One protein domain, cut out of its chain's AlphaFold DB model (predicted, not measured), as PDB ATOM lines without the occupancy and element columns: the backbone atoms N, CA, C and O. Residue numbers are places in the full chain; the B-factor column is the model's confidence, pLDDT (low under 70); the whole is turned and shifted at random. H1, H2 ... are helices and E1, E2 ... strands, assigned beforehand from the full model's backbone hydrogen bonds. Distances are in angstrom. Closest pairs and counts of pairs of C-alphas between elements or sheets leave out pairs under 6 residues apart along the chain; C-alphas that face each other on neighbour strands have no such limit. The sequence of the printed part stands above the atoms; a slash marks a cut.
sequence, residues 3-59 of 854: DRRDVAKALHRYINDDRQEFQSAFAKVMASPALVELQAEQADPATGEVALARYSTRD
ATOM      1  N   ASP A   3       5.404 -14.994  28.029       83.62
ATOM      2  CA  ASP A   3       6.729 -14.683  28.578       83.62
ATOM      3  C   ASP A   3       7.328 -15.863  29.384       83.62
ATOM      4  O   ASP A   3       6.738 -16.941  29.526       83.62
ATOM      5  N   ARG A   4       8.528 -15.662  29.945       81.94
ATOM      6  CA  ARG A   4       9.212 -16.660  30.793       81.94
ATOM      7  C   ARG A   4       8.476 -16.943  32.110       81.94
ATOM      8  O   ARG A   4       8.567 -18.054  32.632       81.94
ATOM      9  N   ARG A   5       7.740 -15.970  32.655       80.38
ATOM     10  CA  ARG A   5       6.928 -16.118  33.875       80.38
ATOM     11  C   ARG A   5       5.684 -16.959  33.587       80.38
ATOM     12  O   ARG A   5       5.266 -17.719  34.449       80.38
ATOM     13  N   ASP A   6       5.115 -16.879  32.391       82.88
ATOM     14  CA  ASP A   6       3.974 -17.691  31.970       82.88
ATOM     15  C   ASP A   6       4.347 -19.155  31.723       82.88
ATOM     16  O   ASP A   6       3.620 -20.045  32.167       82.88
ATOM     17  N   VAL A   7       5.510 -19.422  31.114       84.00
ATOM     18  CA  VAL A   7       6.087 -20.781  31.047       84.00
ATOM     19  C   VAL A   7       6.286 -21.346  32.460       84.00
ATOM     20  O   VAL A   7       5.900 -22.483  32.734       84.00
ATOM     21  N   ALA A   8       6.818 -20.538  33.384       83.06
ATOM     22  CA  ALA A   8       7.001 -20.921  34.783       83.06
ATOM     23  C   ALA A   8       5.664 -21.223  35.493       83.06
ATOM     24  O   ALA A   8       5.510 -22.304  36.058       83.06
ATOM     25  N   LYS A   9       4.664 -20.329  35.413       79.81
ATOM     26  CA  LYS A   9       3.305 -20.549  35.958       79.81
ATOM     27  C   LYS A   9       2.665 -21.823  35.400       79.81
ATOM     28  O   LYS A   9       1.969 -22.530  36.123       79.81
ATOM     29  N   ALA A  10       2.858 -22.097  34.109       84.31
ATOM     30  CA  ALA A  10       2.277 -23.257  33.444       84.31
ATOM     31  C   ALA A  10       2.903 -24.570  33.920       84.31
ATOM     32  O   ALA A  10       2.164 -25.499  34.232       84.31
ATOM     33  N   LEU A  11       4.234 -24.629  34.036       83.75
ATOM     34  CA  LEU A  11       4.937 -25.794  34.579       83.75
ATOM     35  C   LEU A  11       4.618 -26.018  36.062       83.75
ATOM     36  O   LEU A  11       4.366 -27.155  36.451       83.75
ATOM     37  N   HIS A  12       4.540 -24.952  36.866       78.31
ATOM     38  CA  HIS A  12       4.261 -25.053  38.304       78.31
ATOM     39  C   HIS A  12       2.927 -25.757  38.584       78.31
ATOM     40  O   HIS A  12       2.841 -26.555  39.508       78.31
ATOM     41  N   ARG A  13       1.892 -25.544  37.754       81.50
ATOM     42  CA  ARG A  13       0.588 -26.226  37.903       81.50
ATOM     43  C   ARG A  13       0.682 -27.757  37.868       81.50
ATOM     44  O   ARG A  13      -0.212 -28.411  38.398       81.50
ATOM     45  N   TYR A  14       1.721 -28.307  37.240       81.81
ATOM     46  CA  TYR A  14       1.967 -29.748  37.134       81.81
ATOM     47  C   TYR A  14       3.138 -30.225  38.008       81.81
ATOM     48  O   TYR A  14       3.165 -31.391  38.381       81.81
ATOM     49  N   ILE A  15       4.074 -29.333  38.350       81.94
ATOM     50  CA  ILE A  15       5.257 -29.592  39.182       81.94
ATOM     51  C   ILE A  15       5.227 -28.588  40.345       81.94
ATOM     52  O   ILE A  15       5.802 -27.504  40.246       81.94
ATOM     53  N   ASN A  16       4.500 -28.918  41.417       65.31
ATOM     54  CA  ASN A  16       4.298 -28.001  42.547       65.31
ATOM     55  C   ASN A  16       5.412 -28.086  43.605       65.31
ATOM     56  O   ASN A  16       5.752 -27.062  44.193       65.31
ATOM     57  N   ASP A  17       5.987 -29.275  43.829       72.94
ATOM     58  CA  ASP A  17       6.742 -29.569  45.060       72.94
ATOM     59  C   ASP A  17       8.240 -29.897  44.856       72.94
ATOM     60  O   ASP A  17       9.005 -29.868  45.821       72.94
ATOM     61  N   ASP A  18       8.702 -30.160  43.623       83.44
ATOM     62  CA  ASP A  18      10.127 -30.405  43.321       83.44
ATOM     63  C   ASP A  18      10.764 -29.235  42.548       83.44
ATOM     64  O   ASP A  18      10.498 -28.985  41.367       83.44
ATOM     65  N   ARG A  19      11.680 -28.530  43.222       81.81
ATOM     66  CA  ARG A  19      12.443 -27.403  42.668       81.81
ATOM     67  C   ARG A  19      13.458 -27.817  41.593       81.81
ATOM     68  O   ARG A  19      13.688 -27.034  40.672       81.81
ATOM     69  N   GLN A  20      14.089 -28.988  41.702       81.69
ATOM     70  CA  GLN A  20      15.058 -29.473  40.712       81.69
ATOM     71  C   GLN A  20      14.355 -29.996  39.459       81.69
ATOM     72  O   GLN A  20      14.801 -29.693  38.348       81.69
ATOM     73  N   GLU A  21      13.239 -30.715  39.609       84.75
ATOM     74  CA  GLU A  21      12.405 -31.121  38.477       84.75
ATOM     75  C   GLU A  21      11.844 -29.887  37.763       84.75
ATOM     76  O   GLU A  21      12.010 -29.765  36.548       84.75
ATOM     77  N   PHE A  22      11.294 -28.919  38.506       86.00
ATOM     78  CA  PHE A  22      10.792 -27.663  37.947       86.00
ATOM     79  C   PHE A  22      11.871 -26.906  37.158       86.00
ATOM     80  O   PHE A  22      11.652 -26.546  36.000       86.00
ATOM     81  N   GLN A  23      13.059 -26.697  37.740       82.31
ATOM     82  CA  GLN A  23      14.171 -26.021  37.057       82.31
ATOM     83  C   GLN A  23      14.631 -26.791  35.809       82.31
ATOM     84  O   GLN A  23      14.890 -26.183  34.767       82.31
ATOM     85  N   SER A  24      14.675 -28.124  35.879       85.88
ATOM     86  CA  SER A  24      15.054 -28.993  34.759       85.88
ATOM     87  C   SER A  24      14.020 -28.986  33.630       85.88
ATOM     88  O   SER A  24      14.386 -28.962  32.455       85.88
ATOM     89  N   ALA A  25      12.727 -29.001  33.962       86.19
ATOM     90  CA  ALA A  25      11.632 -28.907  33.005       86.19
ATOM     91  C   ALA A  25      11.601 -27.522  32.343       86.19
ATOM     92  O   ALA A  25      11.526 -27.428  31.118       86.19
ATOM     93  N   PHE A  26      11.755 -26.456  33.132       87.00
ATOM     94  CA  PHE A  26      11.819 -25.083  32.641       87.00
ATOM     95  C   PHE A  26      12.983 -24.883  31.661       87.00
ATOM     96  O   PHE A  26      12.776 -24.381  30.556       87.00
ATOM     97  N   ALA A  27      14.185 -25.356  32.005       86.81
ATOM     98  CA  ALA A  27      15.341 -25.307  31.112       86.81
ATOM     99  C   ALA A  27      15.103 -26.078  29.796       86.81
ATOM    100  O   ALA A  27      15.411 -25.561  28.724       86.81
ATOM    101  N   LYS A  28      14.496 -27.274  29.853       88.88
ATOM    102  CA  LYS A  28      14.151 -28.074  28.658       88.88
ATOM    103  C   LYS A  28      13.114 -27.395  27.758       88.88
ATOM    104  O   LYS A  28      13.222 -27.507  26.541       88.88
ATOM    105  N   VAL A  29      12.126 -26.697  28.327       88.06
ATOM    106  CA  VAL A  29      11.134 -25.937  27.545       88.06
ATOM    107  C   VAL A  29      11.776 -24.711  26.897       88.06
ATOM    108  O   VAL A  29      11.611 -24.520  25.695       88.06
ATOM    109  N   MET A  30      12.567 -23.930  27.644       88.69
ATOM    110  CA  MET A  30      13.254 -22.748  27.101       88.69
ATOM    111  C   MET A  30      14.317 -23.090  26.041       88.69
ATOM    112  O   MET A  30      14.588 -22.269  25.172       88.69
ATOM    113  N   ALA A  31      14.894 -24.296  26.082       87.44
ATOM    114  CA  ALA A  31      15.831 -24.803  25.075       87.44
ATOM    115  C   ALA A  31      15.157 -25.587  23.924       87.44
ATOM    116  O   ALA A  31      15.851 -26.178  23.093       87.44
ATOM    117  N   SER A  32      13.822 -25.651  23.870       90.00
ATOM    118  CA  SER A  32      13.109 -26.445  22.864       90.00
ATOM    119  C   SER A  32      13.153 -25.789  21.475       90.00
ATOM    120  O   SER A  32      12.739 -24.640  21.346       90.00
ATOM    121  N   PRO A  33      13.527 -26.503  20.393       84.56
ATOM    122  CA  PRO A  33      13.520 -25.952  19.030       84.56
ATOM    123  C   PRO A  33      12.106 -25.731  18.453       84.56
ATOM    124  O   PRO A  33      11.968 -25.226  17.340       84.56
ATOM    125  N   ALA A  34      11.055 -26.122  19.186       86.50
ATOM    126  CA  ALA A  34       9.667 -25.766  18.887       86.50
ATOM    127  C   ALA A  34       9.251 -24.410  19.500       86.50
ATOM    128  O   ALA A  34       8.164 -23.916  19.196       86.50
ATOM    129  N   LEU A  35      10.097 -23.810  20.346       87.81
ATOM    130  CA  LEU A  35       9.936 -22.461  20.879       87.81
ATOM    131  C   LEU A  35      10.600 -21.445  19.936       87.81
ATOM    132  O   LEU A  35      11.702 -21.673  19.438       87.81
ATOM    133  N   VAL A  36       9.937 -20.315  19.702       85.56
ATOM    134  CA  VAL A  36      10.454 -19.192  18.908       85.56
ATOM    135  C   VAL A  36      10.460 -17.948  19.786       85.56
ATOM    136  O   VAL A  36       9.413 -17.547  20.294       85.56
ATOM    137  N   GLU A  37      11.632 -17.341  19.961       85.62
ATOM    138  CA  GLU A  37      11.761 -15.991  20.518       85.62
ATOM    139  C   GLU A  37      11.429 -14.975  19.421       85.62
ATOM    140  O   GLU A  37      12.007 -15.020  18.333       85.62
ATOM    141  N   LEU A  38      10.464 -14.100  19.697       81.19
ATOM    142  CA  LEU A  38       9.956 -13.091  18.761       81.19
ATOM    143  C   LEU A  38      10.472 -11.693  19.106       81.19
ATOM    144  O   LEU A  38      10.776 -10.906  18.214       81.19
ATOM    145  N   GLN A  39      10.637 -11.416  20.400       77.75
ATOM    146  CA  GLN A  39      11.276 -10.211  20.915       77.75
ATOM    147  C   GLN A  39      12.215 -10.607  22.057       77.75
ATOM    148  O   GLN A  39      11.779 -11.252  23.010       77.75
ATOM    149  N   ALA A  40      13.481 -10.199  21.970       78.00
ATOM    150  CA  ALA A  40      14.434 -10.301  23.073       78.00
ATOM    151  C   ALA A  40      14.135  -9.247  24.153       78.00
ATOM    152  O   ALA A  40      13.605  -8.175  23.847       78.00
ATOM    153  N   GLU A  41      14.504  -9.542  25.401       76.94
ATOM    154  CA  GLU A  41      14.319  -8.644  26.548       76.94
ATOM    155  C   GLU A  41      15.065  -7.316  26.333       76.94
ATOM    156  O   GLU A  41      16.243  -7.311  25.970       76.94
ATOM    157  N   GLN A  42      14.368  -6.193  26.510       70.12
ATOM    158  CA  GLN A  42      14.865  -4.849  26.198       70.12
ATOM    159  C   GLN A  42      14.471  -3.871  27.304       70.12
ATOM    160  O   GLN A  42      13.300  -3.778  27.654       70.12
ATOM    161  N   ALA A  43      15.441  -3.121  27.825       64.81
ATOM    162  CA  ALA A  43      15.170  -1.964  28.671       64.81
ATOM    163  C   ALA A  43      14.961  -0.724  27.790       64.81
ATOM    164  O   ALA A  43      15.786  -0.448  26.915       64.81
ATOM    165  N   ASP A  44      13.887   0.022  28.028       51.44
ATOM    166  CA  ASP A  44      13.689   1.348  27.452       51.44
ATOM    167  C   ASP A  44      14.706   2.327  28.080       51.44
ATOM    168  O   ASP A  44      14.684   2.535  29.297       51.44
ATOM    169  N   PRO A  45      15.611   2.940  27.292       42.00
ATOM    170  CA  PRO A  45      16.639   3.838  27.813       42.00
ATOM    171  C   PRO A  45      16.102   5.199  28.291       42.00
ATOM    172  O   PRO A  45      16.871   5.959  28.879       42.00
ATOM    173  N   ALA A  46      14.832   5.532  28.034       37.38
ATOM    174  CA  ALA A  46      14.200   6.782  28.459       37.38
ATOM    175  C   ALA A  46      13.344   6.629  29.728       37.38
ATOM    176  O   ALA A  46      13.324   7.543  30.551       37.38
ATOM    177  N   THR A  47      12.653   5.497  29.903       48.81
ATOM    178  CA  THR A  47      11.791   5.234  31.079       48.81
ATOM    179  C   THR A  47      12.414   4.288  32.107       48.81
ATOM    180  O   THR A  47      12.024   4.309  33.272       48.81
ATOM    181  N   GLY A  48      13.381   3.457  31.702       46.00
ATOM    182  CA  GLY A  48      13.934   2.380  32.525       46.00
ATOM    183  C   GLY A  48      13.046   1.132  32.619       46.00
ATOM    184  O   GLY A  48      13.430   0.175  33.295       46.00
ATOM    185  N   GLU A  49      11.884   1.098  31.956       46.84
ATOM    186  CA  GLU A  49      11.017  -0.083  31.949       46.84
ATOM    187  C   GLU A  49      11.631  -1.235  31.138       46.84
ATOM    188  O   GLU A  49      12.193  -1.039  30.060       46.84
ATOM    189  N   VAL A  50      11.509  -2.467  31.647       63.53
ATOM    190  CA  VAL A  50      12.041  -3.670  30.989       63.53
ATOM    191  C   VAL A  50      10.920  -4.427  30.281       63.53
ATOM    192  O   VAL A  50      10.131  -5.142  30.905       63.53
ATOM    193  N   ALA A  51      10.887  -4.316  28.955       65.50
ATOM    194  CA  ALA A  51      10.058  -5.137  28.086       65.50
ATOM    195  C   ALA A  51      10.574  -6.587  28.098       65.50
ATOM    196  O   ALA A  51      11.632  -6.900  27.546       65.50
ATOM    197  N   LEU A  52       9.818  -7.478  28.747       75.12
ATOM    198  CA  LEU A  52      10.148  -8.899  28.890       75.12
ATOM    199  C   LEU A  52      10.172  -9.624  27.537       75.12
ATOM    200  O   LEU A  52       9.307  -9.395  26.691       75.12
ATOM    201  N   ALA A  53      11.102 -10.572  27.375       80.38
ATOM    202  CA  ALA A  53      11.197 -11.379  26.159       80.38
ATOM    203  C   ALA A  53       9.877 -12.111  25.824       80.38
ATOM    204  O   ALA A  53       9.284 -12.785  26.677       80.38
ATOM    205  N   ARG A  54       9.438 -11.996  24.562       82.75
ATOM    206  CA  ARG A  54       8.199 -12.589  24.030       82.75
ATOM    207  C   ARG A  54       8.486 -13.859  23.239       82.75
ATOM    208  O   ARG A  54       9.307 -13.858  22.320       82.75
ATOM    209  N   TYR A  55       7.733 -14.915  23.542       85.38
ATOM    210  CA  TYR A  55       7.853 -16.226  22.906       85.38
ATOM    211  C   TYR A  55       6.530 -16.726  22.311       85.38
ATOM    212  O   TYR A  55       5.431 -16.395  22.771       85.38
ATOM    213  N   SER A  56       6.649 -17.589  21.304       87.62
ATOM    214  CA  SER A  56       5.549 -18.374  20.737       87.62
ATOM    215  C   SER A  56       6.010 -19.788  20.384       87.62
ATOM    216  O   SER A  56       7.200 -20.098  20.450       87.62
ATOM    217  N   THR A  57       5.084 -20.657  19.981       88.75
ATOM    218  CA  THR A  57       5.440 -21.944  19.368       88.75
ATOM    219  C   THR A  57       5.608 -21.790  17.860       88.75
ATOM    220  O   THR A  57       4.896 -21.015  17.216       88.75
ATOM    221  N   ARG A  58       6.534 -22.556  17.279       86.19
ATOM    222  CA  ARG A  58       6.786 -22.584  15.834       86.19
ATOM    223  C   ARG A  58       5.517 -22.913  15.039       86.19
ATOM    224  O   ARG A  58       5.195 -22.195  14.098       86.19
ATOM    225  N   ASP A  59       4.752 -23.903  15.501       87.06
ATOM    226  CA  ASP A  59       3.417 -24.254  14.996       87.06
ATOM    227  C   ASP A  59       2.460 -23.054  14.883       87.06
ATOM    228  O   ASP A  59       1.601 -23.044  14.005       87.06
TER     229      ASP A  59
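This is residues 3 to 59 of the 854 residues of an uncharacterized protein of Candidatus Burkholderia verschuerenii (UniProt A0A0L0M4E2). A two-stranded hairpin, E1 and E2, stands beside a pair of crossed helices, H1 and H2, with few contacts between strands and helices. The tip of the hairpin, residues 44 to 49, sticks out away from the helices. The printed part has 57 residues with two named helices and two named strands, in the order H1, H2, E1, E2; the sheet, E1 - E2, is antiparallel, and the class is mixed, helices and strands. The whole is loose, with a radius of gyration of the C-alphas of 13.5 A, and only just elongated, spanning 40 by 27 by 15 A.

E1, residues 35 to 39, and E2, residues 54 to 57, form an antiparallel hairpin at 149 degrees, with N 36 and O 56 at 2.8 A and N 54 and O 39 at 2.9 A, within hydrogen-bond range. Beyond them, residues 42 to 43 pair with residues 50 to 51, antiparallel. The closest C-alphas of E1 and H2, residues 19 to 30, are those of Leu 35 and Val 29, 7.6 A apart. H2 touches H1, residues 4 to 12, with residues 22 to 26 alone; the closest C-alphas are those of Phe 26 and Ala 8, 6.7 A. They run opposite ways at a steep tilt of 49 degrees. H1 and E1 are apart, as are H2 and E2. In H1 and H2 every O i to N i+4 pair is within hydrogen-bond range.

E1 measures 12.3 A from first to last C-alpha, E2 10.8 A, H2 16.3 A and H1 12.3 A. H1 begins at C-alpha 4 (9.212, -16.660, 30.793), and E2 ends at C-alpha 57 (5.440, -21.944, 19.368).

The two C-alphas farthest apart, those of Asp 17 and Ala 46, are 40.7 A from each other. The link from E1 to E2, 14 residues, is long. The printed part has no cut. Its mean pLDDT is 78.0, with residue 16 and residues 43 to 51 under 70.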